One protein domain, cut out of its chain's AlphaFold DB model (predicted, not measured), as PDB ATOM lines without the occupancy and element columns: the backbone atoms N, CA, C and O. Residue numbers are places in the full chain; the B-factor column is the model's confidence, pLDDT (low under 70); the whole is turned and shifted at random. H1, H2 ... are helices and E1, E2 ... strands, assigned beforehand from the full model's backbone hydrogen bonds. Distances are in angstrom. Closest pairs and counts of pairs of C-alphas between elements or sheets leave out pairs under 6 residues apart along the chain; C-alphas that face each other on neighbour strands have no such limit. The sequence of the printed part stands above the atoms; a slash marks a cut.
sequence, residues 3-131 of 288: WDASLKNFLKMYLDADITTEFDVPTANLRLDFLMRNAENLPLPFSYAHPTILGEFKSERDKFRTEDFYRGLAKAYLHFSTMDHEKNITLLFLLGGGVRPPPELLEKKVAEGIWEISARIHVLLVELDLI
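Overview. This is residues 3 to 131 of the 288 residues of an uncharacterized protein of Euryarchaeota archaeon (UniProt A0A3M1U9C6). A strongly twisted sheet of six strands stands between two helices, with H2 packed along one face over E3 and E4 and H1 over the opposite face near the E1 edge. Residues 38 to 51 loop out on H1's side of the sheet, between E2 and E3. The printed part has 129 residues, with two named helices and six named strands in the order H1, E1, E2, E3, H2, E4, E5, E6; the class is mixed, helices and strands. The sheet is mixed too, in the order E1, E2, E3, E4, E6, E5. The whole is compact, with a radius of gyration of the C-alphas of 13.6 A, and rounded, with spans of 33 by 29 by 28 A.

Along the chain. Find C-alpha 4 at (26.852, 7.352, -7.306); from there H1 runs 16.1 A through residues 4 to 15. Next come E1, residues 18 to 24, 16.0 A, and E2, residues 31 to 37, 16.5 A. E3, residues 52 to 58, is 19.9 A long. Look for H2 from C-alpha 66 at (7.055, -3.852, -11.569); it covers residues 66 to 80 and 21.1 A. E4, residues 89 to 95, measures 19.1 A. E5 takes residues 114 to 118, 13.4 A, and E6 residues 122 to 127, 16.7 A, ending at C-alpha 127 at (14.210, -0.019, -26.612).

Arrangement. Begin with the meander E1, E2, E3, each strand the antiparallel neighbour of the one before: N 20 and O 35 are 2.8 A apart, and N 36 and O 53 2.8 A. E3 and E4 are parallel at 20 degrees, with N 56 and O 92 2.9 A apart; with H2 they form a strand-helix-strand unit, two parallel neighbours with a helix between, and its crossover is right-handed. E4 and E6 are antiparallel, N 91 to O 126 being 2.8 A, and the hairpin E5 and E6 has N 117 and O 123 at 2.8 A. H2 is on the sheet at a height of 8.6 A, over E3 and only just over E4, on which 3 of its C-alphas fall; its closest C-alphas to E4 are Ala 76 and Leu 91, 6.7 A. H1 is on the opposite face at a height of 8.8 A, over E2 and along the strands, at 13 degrees to E2 on the local plane; three layers result. In both helices every O i to N i+4 pair is within hydrogen-bond range.

Size, cuts and confidence. The C-alphas of Arg 61 and Asp 84 are the two farthest apart, 37.9 A. The printed part has no cut. The links E2 to E3 and E4 to E5 are long. The mean pLDDT of the printed part is 74.2, and you will find values under 70 at, among others, residues 3 to 9 and 96 to 111.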
ATOM      1  N   TRP A   3      27.878   4.657  -4.176       50.28
ATOM      2  CA  TRP A   3      27.761   4.104  -5.528       50.28
ATOM      3  C   TRP A   3      27.701   5.171  -6.620       50.28
ATOM      4  O   TRP A   3      28.130   4.912  -7.732       50.28
ATOM      5  N   ASP A   4      27.248   6.379  -6.295       58.75
ATOM      6  CA  ASP A   4      26.852   7.352  -7.306       58.75
ATOM      7  C   ASP A   4      28.058   7.922  -8.084       58.75
ATOM      8  O   ASP A   4      28.213   7.658  -9.271       58.75
ATOM      9  N   ALA A   5      29.013   8.581  -7.419       58.56
ATOM     10  CA  ALA A   5      30.186   9.157  -8.096       58.56
ATOM     11  C   ALA A   5      31.124   8.106  -8.731       58.56
ATOM     12  O   ALA A   5      31.662   8.320  -9.819       58.56
ATOM     13  N   SER A   6      31.317   6.959  -8.073       63.25
ATOM     14  CA  SER A   6      32.215   5.897  -8.547       63.25
ATOM     15  C   SER A   6      31.649   5.149  -9.754       63.25
ATOM     16  O   SER A   6      32.393   4.872 -10.693       63.25
ATOM     17  N   LEU A   7      30.341   4.860  -9.766       65.62
ATOM     18  CA  LEU A   7      29.675   4.237 -10.911       65.62
ATOM     19  C   LEU A   7      29.593   5.213 -12.086       65.62
ATOM     20  O   LEU A   7      29.861   4.819 -13.213       65.62
ATOM     21  N   LYS A   8      29.313   6.496 -11.826       64.88
ATOM     22  CA  LYS A   8      29.322   7.560 -12.843       64.88
ATOM     23  C   LYS A   8      30.674   7.661 -13.547       64.88
ATOM     24  O   LYS A   8      30.733   7.645 -14.774       64.88
ATOM     25  N   ASN A   9      31.764   7.704 -12.780       66.19
ATOM     26  CA  ASN A   9      33.115   7.727 -13.339       66.19
ATOM     27  C   ASN A   9      33.448   6.425 -14.074       66.19
ATOM     28  O   ASN A   9      34.043   6.475 -15.146       66.19
ATOM     29  N   PHE A  10      33.019   5.276 -13.543       71.06
ATOM     30  CA  PHE A  10      33.162   3.996 -14.234       71.06
ATOM     31  C   PHE A  10      32.439   3.996 -15.583       71.06
ATOM     32  O   PHE A  10      33.054   3.631 -16.574       71.06
ATOM     33  N   LEU A  11      31.181   4.437 -15.654       70.44
ATOM     34  CA  LEU A  11      30.414   4.485 -16.901       70.44
ATOM     35  C   LEU A  11      31.037   5.463 -17.901       70.44
ATOM     36  O   LEU A  11      31.224   5.083 -19.051       70.44
ATOM     37  N   LYS A  12      31.446   6.666 -17.464       70.25
ATOM     38  CA  LYS A  12      32.172   7.619 -18.325       70.25
ATOM     39  C   LYS A  12      33.446   7.001 -18.903       70.25
ATOM     40  O   LYS A  12      33.690   7.119 -20.094       70.25
ATOM     41  N   MET A  13      34.235   6.310 -18.078       69.88
ATOM     42  CA  MET A  13      35.476   5.664 -18.520       69.88
ATOM     43  C   MET A  13      35.245   4.418 -19.385       69.88
ATOM     44  O   MET A  13      36.014   4.163 -20.303       69.88
ATOM     45  N   TYR A  14      34.241   3.606 -19.057       70.12
ATOM     46  CA  TYR A  14      33.995   2.311 -19.695       70.12
ATOM     47  C   TYR A  14      33.240   2.450 -21.020       70.12
ATOM     48  O   TYR A  14      33.434   1.632 -21.915       70.12
ATOM     49  N   LEU A  15      32.379   3.465 -21.136       70.75
ATOM     50  CA  LEU A  15      31.523   3.687 -22.304       70.75
ATOM     51  C   LEU A  15      32.020   4.807 -23.222       70.75
ATOM     52  O   LEU A  15      31.464   4.945 -24.306       70.75
ATOM     53  N   ASP A  16      33.033   5.573 -22.793       72.62
ATOM     54  CA  ASP A  16      33.562   6.749 -23.502       72.62
ATOM     55  C   ASP A  16      32.444   7.695 -23.977       72.62
ATOM     56  O   ASP A  16      32.405   8.151 -25.116       72.62
ATOM     57  N   ALA A  17      31.467   7.924 -23.097       71.62
ATOM     58  CA  ALA A  17      30.224   8.605 -23.429       71.62
ATOM     59  C   ALA A  17      30.029   9.870 -22.589       71.62
ATOM     60  O   ALA A  17      30.465   9.951 -21.433       71.62
ATOM     61  N   ASP A  18      29.319  10.846 -23.158       79.56
ATOM     62  CA  ASP A  18      28.900  12.025 -22.413       79.56
ATOM     63  C   ASP A  18      27.722  11.659 -21.505       79.56
ATOM     64  O   ASP A  18      26.684  11.184 -21.975       79.56
ATOM     65  N   ILE A  19      27.900  11.845 -20.194       81.56
ATOM     66  CA  ILE A  19      26.916  11.481 -19.170       81.56
ATOM     67  C   ILE A  19      26.554  12.720 -18.358       81.56
ATOM     68  O   ILE A  19      27.376  13.243 -17.591       81.56
ATOM     69  N   THR A  20      25.291  13.120 -18.492       84.31
ATOM     70  CA  THR A  20      24.601  14.074 -17.622       84.31
ATOM     71  C   THR A  20      23.922  13.302 -16.502       84.31
ATOM     72  O   THR A  20      23.283  12.285 -16.748       84.31
ATOM     73  N   THR A  21      24.064  13.753 -15.262       82.06
ATOM     74  CA  THR A  21      23.538  13.053 -14.083       82.06
ATOM     75  C   THR A  21      22.451  13.869 -13.421       82.06
ATOM     76  O   THR A  21      22.514  15.091 -13.509       82.06
ATOM     77  N   GLU A  22      21.534  13.210 -12.709       82.00
ATOM     78  CA  GLU A  22      20.346  13.864 -12.137       82.00
ATOM     79  C   GLU A  22      19.594  14.655 -13.213       82.00
ATOM     80  O   GLU A  22      19.327  15.845 -13.081       82.00
ATOM     81  N   PHE A  23      19.326  13.983 -14.329       84.06
ATOM     82  CA  PHE A  23      18.731  14.601 -15.497       84.06
ATOM     83  C   PHE A  23      17.258  14.927 -15.221       84.06
ATOM     84  O   PHE A  23      16.433  14.020 -15.074       84.06
ATOM     85  N   ASP A  24      16.944  16.220 -15.135       85.56
ATOM     86  CA  ASP A  24      15.577  16.716 -14.985       85.56
ATOM     87  C   ASP A  24      14.751  16.386 -16.238       85.56
ATOM     88  O   ASP A  24      15.150  16.676 -17.369       85.56
ATOM     89  N   VAL A  25      13.580  15.783 -16.035       82.12
ATOM     90  CA  VAL A  25      12.609  15.535 -17.105       82.12
ATOM     91  C   VAL A  25      11.867  16.852 -17.356       82.12
ATOM     92  O   VAL A  25      11.119  17.275 -16.485       82.12
ATOM     93  N   PRO A  26      12.022  17.533 -18.507       71.00
ATOM     94  CA  PRO A  26      11.618  18.942 -18.627       71.00
ATOM     95  C   PRO A  26      10.122  19.226 -18.407       71.00
ATOM     96  O   PRO A  26       9.748  20.354 -18.104       71.00
ATOM     97  N   THR A  27       9.270  18.214 -18.572       67.75
ATOM     98  CA  THR A  27       7.804  18.288 -18.450       67.75
ATOM     99  C   THR A  27       7.264  17.786 -17.115       67.75
ATOM    100  O   THR A  27       6.054  17.781 -16.923       67.75
ATOM    101  N   ALA A  28       8.125  17.356 -16.191       67.81
ATOM    102  CA  ALA A  28       7.702  16.834 -14.899       67.81
ATOM    103  C   ALA A  28       8.705  17.201 -13.804       67.81
ATOM    104  O   ALA A  28       9.906  17.251 -14.042       67.81
ATOM    105  N   ASN A  29       8.249  17.377 -12.562       74.06
ATOM    106  CA  ASN A  29       9.148  17.504 -11.407       74.06
ATOM    107  C   ASN A  29       9.750  16.133 -11.021       74.06
ATOM    108  O   ASN A  29       9.587  15.630  -9.909       74.06
ATOM    109  N   LEU A  30      10.373  15.476 -11.998       83.06
ATOM    110  CA  LEU A  30      10.929  14.134 -11.938       83.06
ATOM    111  C   LEU A  30      12.347  14.151 -12.505       83.06
ATOM    112  O   LEU A  30      12.677  14.932 -13.393       83.06
ATOM    113  N   ARG A  31      13.174  13.229 -12.014       86.38
ATOM    114  CA  ARG A  31      14.556  13.052 -12.465       86.38
ATOM    115  C   ARG A  31      14.823  11.623 -12.876       86.38
ATOM    116  O   ARG A  31      14.359  10.698 -12.203       86.38
ATOM    117  N   LEU A  32      15.593  11.473 -13.942       87.69
ATOM    118  CA  LEU A  32      16.328  10.255 -14.266       87.69
ATOM    119  C   LEU A  32      17.723  10.355 -13.637       87.69
ATOM    120  O   LEU A  32      18.293  11.444 -13.536       87.69
ATOM    121  N   ASP A  33      18.302   9.231 -13.225       86.56
ATOM    122  CA  ASP A  33      19.618   9.238 -12.573       86.56
ATOM    123  C   ASP A  33      20.722   9.682 -13.535       86.56
ATOM    124  O   ASP A  33      21.683  10.351 -13.133       86.56
ATOM    125  N   PHE A  34      20.572   9.351 -14.819       86.56
ATOM    126  CA  PHE A  34      21.450   9.847 -15.863       86.56
ATOM    127  C   PHE A  34      20.799   9.887 -17.249       86.56
ATOM    128  O   PHE A  34      19.884   9.133 -17.567       86.56
ATOM    129  N   LEU A  35      21.339  10.761 -18.088       87.44
ATOM    130  CA  LEU A  35      21.200  10.769 -19.534       87.44
ATOM    131  C   LEU A  35      22.597  10.556 -20.111       87.44
ATOM    132  O   LEU A  35      23.531  11.285 -19.774       87.44
ATOM    133  N   MET A  36      22.730   9.581 -20.997       85.56
ATOM    134  CA  MET A  36      23.947   9.336 -21.750       85.56
ATOM    135  C   MET A  36      23.687   9.554 -23.235       85.56
ATOM    136  O   MET A  36      22.702   9.058 -23.782       85.56
ATOM    137  N   ARG A  37      24.587  10.283 -23.888       83.50
ATOM    138  CA  ARG A  37      24.609  10.436 -25.344       83.50
ATOM    139  C   ARG A  37      25.909   9.841 -25.853       83.50
ATOM    140  O   ARG A  37      26.982  10.239 -25.404       83.50
ATOM    141  N   ASN A  38      25.813   8.881 -26.763       70.69
ATOM    142  CA  ASN A  38      26.977   8.254 -27.366       70.69
ATOM    143  C   ASN A  38      26.905   8.269 -28.894       70.69
ATOM    144  O   ASN A  38      25.827   8.278 -29.476       70.69
ATOM    145  N   ALA A  39      28.075   8.287 -29.524       57.19
ATOM    146  CA  ALA A  39      28.235   8.485 -30.950       57.19
ATOM    147  C   ALA A  39      28.161   7.195 -31.780       57.19
ATOM    148  O   ALA A  39      27.826   7.341 -32.943       57.19
ATOM    149  N   GLU A  40      28.453   5.996 -31.237       65.69
ATOM    150  CA  GLU A  40      28.185   4.647 -31.810       65.69
ATOM    151  C   GLU A  40      29.021   3.550 -31.092       65.69
ATOM    152  O   GLU A  40      30.015   3.850 -30.437       65.69
ATOM    153  N   ASN A  41      28.656   2.264 -31.253       70.19
ATOM    154  CA  ASN A  41      29.432   1.063 -30.853       70.19
ATOM    155  C   ASN A  41      29.744   0.887 -29.352       70.19
ATOM    156  O   ASN A  41      30.893   0.693 -28.948       70.19
ATOM    157  N   LEU A  42      28.704   0.861 -28.519       74.94
ATOM    158  CA  LEU A  42      28.838   0.542 -27.096       74.94
ATOM    159  C   LEU A  42      29.333  -0.906 -26.855       74.94
ATOM    160  O   LEU A  42      28.895  -1.835 -27.541       74.94
ATOM    161  N   PRO A  43      30.211  -1.148 -25.860       73.12
ATOM    162  CA  PRO A  43      30.646  -2.498 -25.509       73.12
ATOM    163  C   PRO A  43      29.511  -3.293 -24.851       73.12
ATOM    164  O   PRO A  43      28.604  -2.724 -24.245       73.12
ATOM    165  N   LEU A  44      29.588  -4.630 -24.880       62.50
ATOM    166  CA  LEU A  44      28.696  -5.470 -24.070       62.50
ATOM    167  C   LEU A  44      28.767  -5.057 -22.579       62.50
ATOM    168  O   LEU A  44      29.864  -4.799 -22.066       62.50
ATOM    169  N   PRO A  45      27.630  -5.028 -21.857       64.38
ATOM    170  CA  PRO A  45      26.283  -5.431 -22.287       64.38
ATOM    171  C   PRO A  45      25.486  -4.358 -23.059       64.38
ATOM    172  O   PRO A  45      24.384  -4.637 -23.513       64.38
ATOM    173  N   PHE A  46      26.023  -3.152 -23.236       74.44
ATOM    174  CA  PHE A  46      25.318  -1.988 -23.784       74.44
ATOM    175  C   PHE A  46      25.277  -1.938 -25.315       74.44
ATOM    176  O   PHE A  46      24.741  -0.993 -25.877       74.44
ATOM    177  N   SER A  47      25.813  -2.947 -26.002       72.81
ATOM    178  CA  SER A  47      25.886  -2.993 -27.469       72.81
ATOM    179  C   SER A  47      24.528  -2.993 -28.174       72.81
ATOM    180  O   SER A  47      24.478  -2.759 -29.374       72.81
ATOM    181  N   TYR A  48      23.452  -3.305 -27.450       73.44
ATOM    182  CA  TYR A  48      22.081  -3.255 -27.964       73.44
ATOM    183  C   TYR A  48      21.442  -1.876 -27.784       73.44
ATOM    184  O   TYR A  48      20.427  -1.587 -28.394       73.44
ATOM    185  N   ALA A  49      22.023  -1.018 -26.946       77.38
ATOM    186  CA  ALA A  49      21.438   0.276 -26.672       77.38
ATOM    187  C   ALA A  49      21.631   1.239 -27.843       77.38
ATOM    188  O   ALA A  49      22.671   1.268 -28.509       77.38
ATOM    189  N   HIS A  50      20.632   2.083 -28.032       83.56
ATOM    190  CA  HIS A  50      20.688   3.181 -28.967       83.56
ATOM    191  C   HIS A  50      21.607   4.322 -28.479       83.56
ATOM    192  O   HIS A  50      21.952   4.387 -27.297       83.56
ATOM    193  N   PRO A  51      21.996   5.255 -29.376       82.06
ATOM    194  CA  PRO A  51      22.851   6.405 -29.068       82.06
ATOM    195  C   PRO A  51      22.406   7.252 -27.873       82.06
ATOM    196  O   PRO A  51      23.248   7.779 -27.146       82.06
ATOM    197  N   THR A  52      21.097   7.391 -27.658       85.56
ATOM    198  CA  THR A  52      20.557   8.091 -26.491       85.56
ATOM    199  C   THR A  52      20.123   7.062 -25.458       85.56
ATOM    200  O   THR A  52      19.290   6.208 -25.752       85.56
ATOM    201  N   ILE A  53      20.653   7.154 -24.239       86.56
ATOM    202  CA  ILE A  53      20.263   6.285 -23.131       86.56
ATOM    203  C   ILE A  53      19.770   7.116 -21.953       86.56
ATOM    204  O   ILE A  53      20.495   7.957 -21.425       86.56
ATOM    205  N   LEU A  54      18.556   6.829 -21.502       89.75
ATOM    206  CA  LEU A  54      18.008   7.299 -20.236       89.75
ATOM    207  C   LEU A  54      18.248   6.240 -19.167       89.75
ATOM    208  O   LEU A  54      18.088   5.053 -19.431       89.75
ATOM    209  N   GLY A  55      18.650   6.654 -17.975       89.00
ATOM    210  CA  GLY A  55      19.192   5.754 -16.970       89.00
ATOM    211  C   GLY A  55      18.526   5.854 -15.609       89.00
ATOM    212  O   GLY A  55      18.373   6.950 -15.074       89.00
ATOM    213  N   GLU A  56      18.218   4.700 -15.021       89.06
ATOM    214  CA  GLU A  56      17.790   4.539 -13.628       89.06
ATOM    215  C   GLU A  56      18.693   3.520 -12.923       89.06
ATOM    216  O   GLU A  56      19.088   2.497 -13.491       89.06
ATOM    217  N   PHE A  57      19.012   3.774 -11.662       83.50
ATOM    218  CA  PHE A  57      19.813   2.902 -10.819       83.50
ATOM    219  C   PHE A  57      18.974   2.330  -9.677       83.50
ATOM    220  O   PHE A  57      18.275   3.037  -8.950       83.50
ATOM    221  N   LYS A  58      19.115   1.023  -9.449       82.50
ATOM    222  CA  LYS A  58      18.528   0.340  -8.296       82.50
ATOM    223  C   LYS A  58      19.616  -0.308  -7.453       82.50
ATOM    224  O   LYS A  58      20.403  -1.117  -7.942       82.50
ATOM    225  N   SER A  59      19.649   0.035  -6.166       72.94
ATOM    226  CA  SER A  59      20.676  -0.452  -5.242       72.94
ATOM    227  C   SER A  59      20.548  -1.954  -4.954       72.94
ATOM    228  O   SER A  59      19.455  -2.509  -5.019       72.94
ATOM    229  N   GLU A  60      21.642  -2.612  -4.549       67.38
ATOM    230  CA  GLU A  60      21.631  -4.048  -4.196       67.38
ATOM    231  C   GLU A  60      20.691  -4.404  -3.038       67.38
ATOM    232  O   GLU A  60      20.253  -5.547  -2.900       67.38
ATOM    233  N   ARG A  61      20.385  -3.424  -2.181       67.75
ATOM    234  CA  ARG A  61      19.518  -3.615  -1.013       67.75
ATOM    235  C   ARG A  61      18.041  -3.615  -1.387       67.75
ATOM    236  O   ARG A  61      17.222  -4.093  -0.602       67.75
ATOM    237  N   ASP A  62      17.716  -3.118  -2.576       69.94
ATOM    238  CA  ASP A  62      16.352  -2.959  -3.038       69.94
ATOM    239  C   ASP A  62      16.048  -3.979  -4.136       69.94
ATOM    240  O   ASP A  62      16.795  -4.149  -5.096       69.94
ATOM    241  N   LYS A  63      14.912  -4.665  -4.011       74.75
ATOM    242  CA  LYS A  63      14.414  -5.518  -5.096       74.75
ATOM    243  C   LYS A  63      13.847  -4.626  -6.190       74.75
ATOM    244  O   LYS A  63      13.026  -3.767  -5.876       74.75
ATOM    245  N   PHE A  64      14.236  -4.873  -7.435       79.88
ATOM    246  CA  PHE A  64      13.580  -4.266  -8.589       79.88
ATOM    247  C   PHE A  64      12.191  -4.879  -8.760       79.88
ATOM    248  O   PHE A  64      12.067  -6.108  -8.793       79.88
ATOM    249  N   ARG A  65      11.160  -4.034  -8.812       81.19
ATOM    250  CA  ARG A  65       9.758  -4.448  -8.939       81.19
ATOM    251  C   ARG A  65       9.111  -3.867 -10.191       81.19
ATOM    252  O   ARG A  65       9.620  -2.927 -10.798       81.19
ATOM    253  N   THR A  66       7.925  -4.372 -10.510       77.31
ATOM    254  CA  THR A  66       7.055  -3.852 -11.569       77.31
ATOM    255  C   THR A  66       6.817  -2.342 -11.467       77.31
ATOM    256  O   THR A  66       6.825  -1.655 -12.485       77.31
ATOM    257  N   GLU A  67       6.668  -1.788 -10.259       79.94
ATOM    258  CA  GLU A  67       6.462  -0.345 -10.096       79.94
ATOM    259  C   GLU A  67       7.712   0.476 -10.445       79.94
ATOM    260  O   GLU A  67       7.582   1.602 -10.921       79.94
ATOM    261  N   ASP A  68       8.915  -0.064 -10.226       83.31
ATOM    262  CA  ASP A  68      10.168   0.596 -10.614       83.31
ATOM    263  C   ASP A  68      10.297   0.635 -12.144       83.31
ATOM    264  O   ASP A  68      10.644   1.669 -12.716       83.31
ATOM    265  N   PHE A  69       9.940  -0.473 -12.803       84.50
ATOM    266  CA  PHE A  69       9.935  -0.592 -14.258       84.50
ATOM    267  C   PHE A  69       8.999   0.431 -14.912       84.50
ATOM    268  O   PHE A  69       9.439   1.252 -15.720       84.50
ATOM    269  N   TYR A  70       7.725   0.449 -14.510       82.62
ATOM    270  CA  TYR A  70       6.748   1.382 -15.074       82.62
ATOM    271  C   TYR A  70       7.048   2.844 -14.733       82.62
ATOM    272  O   TYR A  70       6.790   3.726 -15.549       82.62
ATOM    273  N   ARG A  71       7.649   3.118 -13.569       86.25
ATOM    274  CA  ARG A  71       8.094   4.469 -13.206       86.25
ATOM    275  C   ARG A  71       9.217   4.960 -14.115       86.25
ATOM    276  O   ARG A  71       9.155   6.101 -14.565       86.25
ATOM    277  N   GLY A  72      10.221   4.125 -14.387       88.06
ATOM    278  CA  GLY A  72      11.290   4.477 -15.323       88.06
ATOM    279  C   GLY A  72      10.752   4.702 -16.736       88.06
ATOM    280  O   GLY A  72      11.096   5.700 -17.365       88.06
ATOM    281  N   LEU A  73       9.836   3.841 -17.200       87.06
ATOM    282  CA  LEU A  73       9.161   4.016 -18.490       87.06
ATOM    283  C   LEU A  73       8.400   5.339 -18.565       87.06
ATOM    284  O   LEU A  73       8.579   6.082 -19.522       87.06
ATOM    285  N   ALA A  74       7.593   5.667 -17.553       84.56
ATOM    286  CA  ALA A  74       6.844   6.921 -17.524       84.56
ATOM    287  C   ALA A  74       7.771   8.144 -17.610       84.56
ATOM    288  O   ALA A  74       7.519   9.042 -18.409       84.56
ATOM    289  N   LYS A  75       8.880   8.158 -16.853       87.94
ATOM    290  CA  LYS A  75       9.895   9.224 -16.943       87.94
ATOM    291  C   LYS A  75      10.510   9.317 -18.342       87.94
ATOM    292  O   LYS A  75      10.703  10.421 -18.846       87.94
ATOM    293  N   ALA A  76      10.803   8.174 -18.962       87.69
ATOM    294  CA  ALA A  76      11.359   8.126 -20.307       87.69
ATOM    295  C   ALA A  76      10.384   8.685 -21.351       87.69
ATOM    296  O   ALA A  76      10.757   9.588 -22.094       87.69
ATOM    297  N   TYR A  77       9.123   8.240 -21.343       84.38
ATOM    298  CA  TYR A  77       8.091   8.775 -22.235       84.38
ATOM    299  C   TYR A  77       7.863  10.273 -22.019       84.38
ATOM    300  O   TYR A  77       7.851  11.026 -22.987       84.38
ATOM    301  N   LEU A  78       7.784  10.735 -20.767       83.94
ATOM    302  CA  LEU A  78       7.661  12.164 -20.467       83.94
ATOM    303  C   LEU A  78       8.819  12.973 -21.057       83.94
ATOM    304  O   LEU A  78       8.580  14.023 -21.651       83.94
ATOM    305  N   HIS A  79      10.058  12.476 -20.974       83.38
ATOM    306  CA  HIS A  79      11.174  13.113 -21.668       83.38
ATOM    307  C   HIS A  79      10.971  13.107 -23.192       83.38
ATOM    308  O   HIS A  79      11.186  14.132 -23.840       83.38
ATOM    309  N   PHE A  80      10.491  12.004 -23.769       79.81
ATOM    310  CA  PHE A  80      10.253  11.881 -25.214       79.81
ATOM    311  C   PHE A  80       9.206  12.828 -25.752       79.81
ATOM    312  O   PHE A  80       9.365  13.321 -26.864       79.81
ATOM    313  N   SER A  81       8.183  13.150 -24.959       75.94
ATOM    314  CA  SER A  81       7.172  14.134 -25.351       75.94
ATOM    315  C   SER A  81       7.761  15.514 -25.677       75.94
ATOM    316  O   SER A  81       7.104  16.315 -26.338       75.94
ATOM    317  N   THR A  82       8.993  15.787 -25.233       77.00
ATOM    318  CA  THR A  82       9.713  17.046 -25.476       77.00
ATOM    319  C   THR A  82      10.637  17.011 -26.693       77.00
ATOM    320  O   THR A  82      11.226  18.035 -27.032       77.00
ATOM    321  N   MET A  83      10.799  15.852 -27.336       75.50
ATOM    322  CA  MET A  83      11.729  15.659 -28.448       75.50
ATOM    323  C   MET A  83      11.006  15.692 -29.799       75.50
ATOM    324  O   MET A  83       9.855  15.280 -29.915       75.50
ATOM    325  N   ASP A  84      11.714  16.128 -30.847       65.62
ATOM    326  CA  ASP A  84      11.165  16.203 -32.212       65.62
ATOM    327  C   ASP A  84      11.016  14.827 -32.898       65.62
ATOM    328  O   ASP A  84      10.383  14.729 -33.947       65.62
ATOM    329  N   HIS A  85      11.641  13.769 -32.367       63.97
ATOM    330  CA  HIS A  85      11.627  12.425 -32.953       63.97
ATOM    331  C   HIS A  85      11.755  11.325 -31.890       63.97
ATOM    332  O   HIS A  85      12.574  11.416 -30.978       63.97
ATOM    333  N   GLU A  86      10.984  10.248 -32.065       58.06
ATOM    334  CA  GLU A  86      10.867   9.114 -31.132       58.06
ATOM    335  C   GLU A  86      11.634   7.874 -31.601       58.06
ATOM    336  O   GLU A  86      11.088   6.775 -31.671       58.06
ATOM    337  N   LYS A  87      12.894   8.033 -32.003       67.06
ATOM    338  CA  LYS A  87      13.691   6.889 -32.463       67.06
ATOM    339  C   LYS A  87      15.055   6.877 -31.826       67.06
ATOM    340  O   LYS A  87      15.661   7.926 -31.617       67.06
ATOM    341  N   ASN A  88      15.560   5.665 -31.630       75.81
ATOM    342  CA  ASN A  88      16.897   5.416 -31.133       75.81
ATOM    343  C   ASN A  88      17.110   5.911 -29.692       75.81
ATOM    344  O   ASN A  88      18.100   6.598 -29.402       75.81
ATOM    345  N   ILE A  89      16.195   5.553 -28.788       82.62
ATOM    346  CA  ILE A  89      16.367   5.824 -27.361       82.62
ATOM    347  C   ILE A  89      16.162   4.551 -26.551       82.62
ATOM    348  O   ILE A  89      15.187   3.823 -26.721       82.62
ATOM    349  N   THR A  90      17.084   4.310 -25.629       87.25
ATOM    350  CA  THR A  90      17.035   3.173 -24.718       87.25
ATOM    351  C   THR A  90      16.823   3.657 -23.293       87.25
ATOM    352  O   THR A  90      17.536   4.540 -22.825       87.25
ATOM    353  N   LEU A  91      15.880   3.061 -22.570       87.88
ATOM    354  CA  LEU A  91      15.837   3.146 -21.115       87.88
ATOM    355  C   LEU A  91      16.648   1.993 -20.524       87.88
ATOM    356  O   LEU A  91      16.444   0.825 -20.845       87.88
ATOM    357  N   LEU A  92      17.587   2.340 -19.660       87.88
ATOM    358  CA  LEU A  92      18.556   1.453 -19.051       87.88
ATOM    359  C   LEU A  92      18.346   1.436 -17.537       87.88
ATOM    360  O   LEU A  92      18.542   2.450 -16.869       87.88
ATOM    361  N   PHE A  93      18.035   0.267 -16.984       86.44
ATOM    362  CA  PHE A  93      18.079   0.046 -15.543       86.44
ATOM    363  C   PHE A  93      19.373  -0.672 -15.159       86.44
ATOM    364  O   PHE A  93      19.635  -1.788 -15.613       86.44
ATOM    365  N   LEU A  94      20.170  -0.045 -14.294       80.75
ATOM    366  CA  LEU A  94      21.342  -0.650 -13.662       80.75
ATOM    367  C   LEU A  94      20.934  -1.234 -12.311       80.75
ATOM    368  O   LEU A  94      20.564  -0.496 -11.396       80.75
ATOM    369  N   LEU A  95      20.995  -2.557 -12.184       79.38
ATOM    370  CA  LEU A  95      20.424  -3.286 -11.059       79.38
ATOM    371  C   LEU A  95      21.531  -3.899 -10.198       79.38
ATOM    372  O   LEU A  95      22.366  -4.670 -10.667       79.38
ATOM    373  N   GLY A  96      21.536  -3.558  -8.912       61.56
ATOM    374  CA  GLY A  96      22.442  -4.159  -7.937       61.56
ATOM    375  C   GLY A  96      21.894  -5.427  -7.265       61.56
ATOM    376  O   GLY A  96      22.645  -6.190  -6.665       61.56
ATOM    377  N   GLY A  97      20.575  -5.632  -7.280       62.47
ATOM    378  CA  GLY A  97      19.880  -6.630  -6.457       62.47
ATOM    379  C   GLY A  97      19.093  -7.663  -7.263       62.47
ATOM    380  O   GLY A  97      19.067  -7.643  -8.488       62.47
ATOM    381  N   GLY A  98      18.413  -8.576  -6.560       56.69
ATOM    382  CA  GLY A  98      17.534  -9.565  -7.190       56.69
ATOM    383  C   GLY A  98      16.340  -8.920  -7.905       56.69
ATOM    384  O   GLY A  98      15.690  -8.019  -7.367       56.69
ATOM    385  N   VAL A  99      16.032  -9.423  -9.096       61.50
ATOM    386  CA  VAL A  99      15.024  -8.873 -10.010       61.50
ATOM    387  C   VAL A  99      13.696  -9.603  -9.831       61.50
ATOM    388  O   VAL A  99      13.658 -10.831  -9.740       61.50
ATOM    389  N   ARG A 100      12.593  -8.858  -9.787       63.69
ATOM    390  CA  ARG A 100      11.241  -9.386 -10.006       63.69
ATOM    391  C   ARG A 100      10.554  -8.496 -11.039       63.69
ATOM    392  O   ARG A 100       9.788  -7.612 -10.646       63.69
ATOM    393  N   PRO A 101      10.886  -8.663 -12.328       60.94
ATOM    394  CA  PRO A 101      10.202  -7.919 -13.369       60.94
ATOM    395  C   PRO A 101       8.752  -8.434 -13.490       60.94
ATOM    396  O   PRO A 101       8.420  -9.461 -12.880       60.94
ATOM    397  N   PRO A 102       7.880  -7.738 -14.241       59.44
ATOM    398  CA  PRO A 102       6.612  -8.301 -14.699       59.44
ATOM    399  C   PRO A 102       6.780  -9.777 -15.124       59.44
ATOM    400  O   PRO A 102       7.784 -10.092 -15.766       59.44
ATOM    401  N   PRO A 103       5.887 -10.708 -14.728       54.66
ATOM    402  CA  PRO A 103       6.042 -12.146 -14.995       54.66
ATOM    403  C   PRO A 103       6.275 -12.506 -16.467       54.66
ATOM    404  O   PRO A 103       6.844 -13.552 -16.766       54.66
ATOM    405  N   GLU A 104       5.845 -11.630 -17.370       56.00
ATOM    406  CA  GLU A 104       6.000 -11.708 -18.818       56.00
ATOM    407  C   GLU A 104       7.462 -11.546 -19.269       56.00
ATOM    408  O   GLU A 104       7.765 -11.764 -20.437       56.00
ATOM    409  N   LEU A 105       8.363 -11.177 -18.350       53.81
ATOM    410  CA  LEU A 105       9.714 -10.721 -18.633       53.81
ATOM    411  C   LEU A 105      10.829 -11.600 -18.007       53.81
ATOM    412  O   LEU A 105      11.650 -11.090 -17.246       53.81
ATOM    413  N   LEU A 106      10.982 -12.877 -18.400       46.28
ATOM    414  CA  LEU A 106      12.118 -13.721 -17.954       46.28
ATOM    415  C   LEU A 106      12.949 -14.362 -19.109       46.28
ATOM    416  O   LEU A 106      12.447 -15.218 -19.830       46.28
ATOM    417  N   GLU A 107      14.246 -13.990 -19.180       49.56
ATOM    418  CA  GLU A 107      15.410 -14.459 -19.998       49.56
ATOM    419  C   GLU A 107      15.746 -13.872 -21.407       49.56
ATOM    420  O   GLU A 107      14.952 -13.882 -22.336       49.56
ATOM    421  N   LYS A 108      17.029 -13.453 -21.551       64.31
ATOM    422  CA  LYS A 108      17.923 -13.073 -22.696       64.31
ATOM    423  C   LYS A 108      17.391 -12.266 -23.902       64.31
ATOM    424  O   LYS A 108      18.122 -11.430 -24.425       64.31
ATOM    425  N   LYS A 109      16.150 -12.454 -24.327       69.12
ATOM    426  CA  LYS A 109      15.308 -11.441 -24.977       69.12
ATOM    427  C   LYS A 109      13.949 -11.649 -24.347       69.12
ATOM    428  O   LYS A 109      13.274 -12.640 -24.603       69.12
ATOM    429  N   VAL A 110      13.636 -10.728 -23.468       68.69
ATOM    430  CA  VAL A 110      12.686 -10.924 -22.397       68.69
ATOM    431  C   VAL A 110      11.272 -10.589 -22.869       68.69
ATOM    432  O   VAL A 110      10.318 -11.283 -22.547       68.69
ATOM    433  N   ALA A 111      11.186  -9.577 -23.728       67.25
ATOM    434  CA  ALA A 111      10.092  -9.330 -24.648       67.25
ATOM    435  C   ALA A 111      10.660  -8.639 -25.896       67.25
ATOM    436  O   ALA A 111      11.862  -8.373 -26.006       67.25
ATOM    437  N   GLU A 112       9.813  -8.357 -26.877       73.88
ATOM    438  CA  GLU A 112      10.190  -7.427 -27.937       73.88
ATOM    439  C   GLU A 112      10.488  -6.046 -27.333       73.88
ATOM    440  O   GLU A 112       9.742  -5.571 -26.482       73.88
ATOM    441  N   GLY A 113      11.646  -5.470 -27.669       76.12
ATOM    442  CA  GLY A 113      12.087  -4.216 -27.061       76.12
ATOM    443  C   GLY A 113      12.653  -4.315 -25.642       76.12
ATOM    444  O   GLY A 113      12.982  -3.277 -25.080       76.12
ATOM    445  N   ILE A 114      12.773  -5.504 -25.030       77.31
ATOM    446  CA  ILE A 114      13.252  -5.645 -23.642       77.31
ATOM    447  C   ILE A 114      14.306  -6.754 -23.524       77.31
ATOM    448  O   ILE A 114      14.050  -7.919 -23.842       77.31
ATOM    449  N   TRP A 115      15.480  -6.418 -22.985       77.44
ATOM    450  CA  TRP A 115      16.600  -7.344 -22.798       77.44
ATOM    451  C   TRP A 115      17.121  -7.303 -21.370       77.44
ATOM    452  O   TRP A 115      17.536  -6.260 -20.871       77.44
ATOM    453  N   GLU A 116      17.176  -8.468 -20.736       78.25
ATOM    454  CA  GLU A 116      17.868  -8.667 -19.467       78.25
ATOM    455  C   GLU A 116      19.246  -9.270 -19.729       78.25
ATOM    456  O   GLU A 116      19.384 -10.299 -20.401       78.25
ATOM    457  N   ILE A 117      20.278  -8.631 -19.178       72.00
ATOM    458  CA  ILE A 117      21.663  -9.053 -19.329       72.00
ATOM    459  C   ILE A 117      22.299  -9.216 -17.950       72.00
ATOM    460  O   ILE A 117      22.630  -8.251 -17.263       72.00
ATOM    461  N   SER A 118      22.521 -10.476 -17.582       65.19
ATOM    462  CA  SER A 118      23.205 -10.882 -16.355       65.19
ATOM    463  C   SER A 118      24.686 -11.139 -16.642       65.19
ATOM    464  O   SER A 118      25.063 -12.236 -17.057       65.19
ATOM    465  N   ALA A 119      25.531 -10.121 -16.458       60.97
ATOM    466  CA  ALA A 119      26.988 -10.222 -16.595       60.97
ATOM    467  C   ALA A 119      27.683  -9.864 -15.264       60.97
ATOM    468  O   ALA A 119      27.203 -10.224 -14.194       60.97
ATOM    469  N   ARG A 120      28.819  -9.148 -15.298       56.44
ATOM    470  CA  ARG A 120      29.421  -8.559 -14.079       56.44
ATOM    471  C   ARG A 120      28.533  -7.488 -13.434       56.44
ATOM    472  O   ARG A 120      28.721  -7.172 -12.268       56.44
ATOM    473  N   ILE A 121      27.616  -6.928 -14.216       58.84
ATOM    474  CA  ILE A 121      26.576  -5.985 -13.813       58.84
ATOM    475  C   ILE A 121      25.265  -6.566 -14.344       58.84
ATOM    476  O   ILE A 121      25.258  -7.145 -15.437       58.84
ATOM    477  N   HIS A 122      24.192  -6.449 -13.564       72.06
ATOM    478  CA  HIS A 122      22.856  -6.831 -13.997       72.06
ATOM    479  C   HIS A 122      22.151  -5.620 -14.606       72.06
ATOM    480  O   HIS A 122      22.133  -4.536 -14.018       72.06
ATOM    481  N   VAL A 123      21.663  -5.785 -15.832       73.12
ATOM    482  CA  VAL A 123      21.140  -4.690 -16.642       73.12
ATOM    483  C   VAL A 123      19.824  -5.091 -17.295       73.12
ATOM    484  O   VAL A 123      19.729  -6.177 -17.865       73.12
ATOM    485  N   LEU A 124      18.847  -4.182 -17.273       79.50
ATOM    486  CA  LEU A 124      17.642  -4.263 -18.096       79.50
ATOM    487  C   LEU A 124      17.658  -3.122 -19.120       79.50
ATOM    488  O   LEU A 124      17.632  -1.950 -18.747       79.50
ATOM    489  N   LEU A 125      17.731  -3.474 -20.401       78.81
ATOM    490  CA  LEU A 125      17.650  -2.548 -21.528       78.81
ATOM    491  C   LEU A 125      16.238  -2.574 -22.094       78.81
ATOM    492  O   LEU A 125      15.667  -3.648 -22.279       78.81
ATOM    493  N   VAL A 126      15.705  -1.395 -22.384       80.12
ATOM    494  CA  VAL A 126      14.381  -1.221 -22.964       80.12
ATOM    495  C   VAL A 126      14.472  -0.269 -24.156       80.12
ATOM    496  O   VAL A 126      14.717   0.922 -23.979       80.12
ATOM    497  N   GLU A 127      14.299  -0.790 -25.365       82.31
ATOM    498  CA  GLU A 127      14.210  -0.019 -26.612       82.31
ATOM    499  C   GLU A 127      12.752   0.389 -26.782       82.31
ATOM    500  O   GLU A 127      11.874  -0.440 -27.033       82.31
ATOM    501  N   LEU A 128      12.484   1.669 -26.549       74.31
ATOM    502  CA  LEU A 128      11.122   2.174 -26.386       74.31
ATOM    503  C   LEU A 128      10.314   2.143 -27.684       74.31
ATOM    504  O   LEU A 128       9.100   1.964 -27.655       74.31
ATOM    505  N   ASP A 129      11.000   2.229 -28.815       74.25
ATOM    506  CA  ASP A 129      10.480   2.082 -30.168       74.25
ATOM    507  C   ASP A 129      10.095   0.640 -30.537       74.25
ATOM    508  O   ASP A 129       9.351   0.437 -31.498       74.25
ATOM    509  N   LEU A 130      10.536  -0.357 -29.763       76.12
ATOM    510  CA  LEU A 130      10.195  -1.768 -29.963       76.12
ATOM    511  C   LEU A 130       9.253  -2.330 -28.891       76.12
ATOM    512  O   LEU A 130       8.932  -3.519 -28.929       76.12
ATOM    513  N   ILE A 131       8.797  -1.511 -27.936       74.56
ATOM    514  CA  ILE A 131       7.842  -1.971 -26.925       74.56
ATOM    515  C   ILE A 131       6.506  -2.295 -27.592       74.56
ATOM    516  O   ILE A 131       5.856  -1.441 -28.197       74.56
TER     517      ILE A 131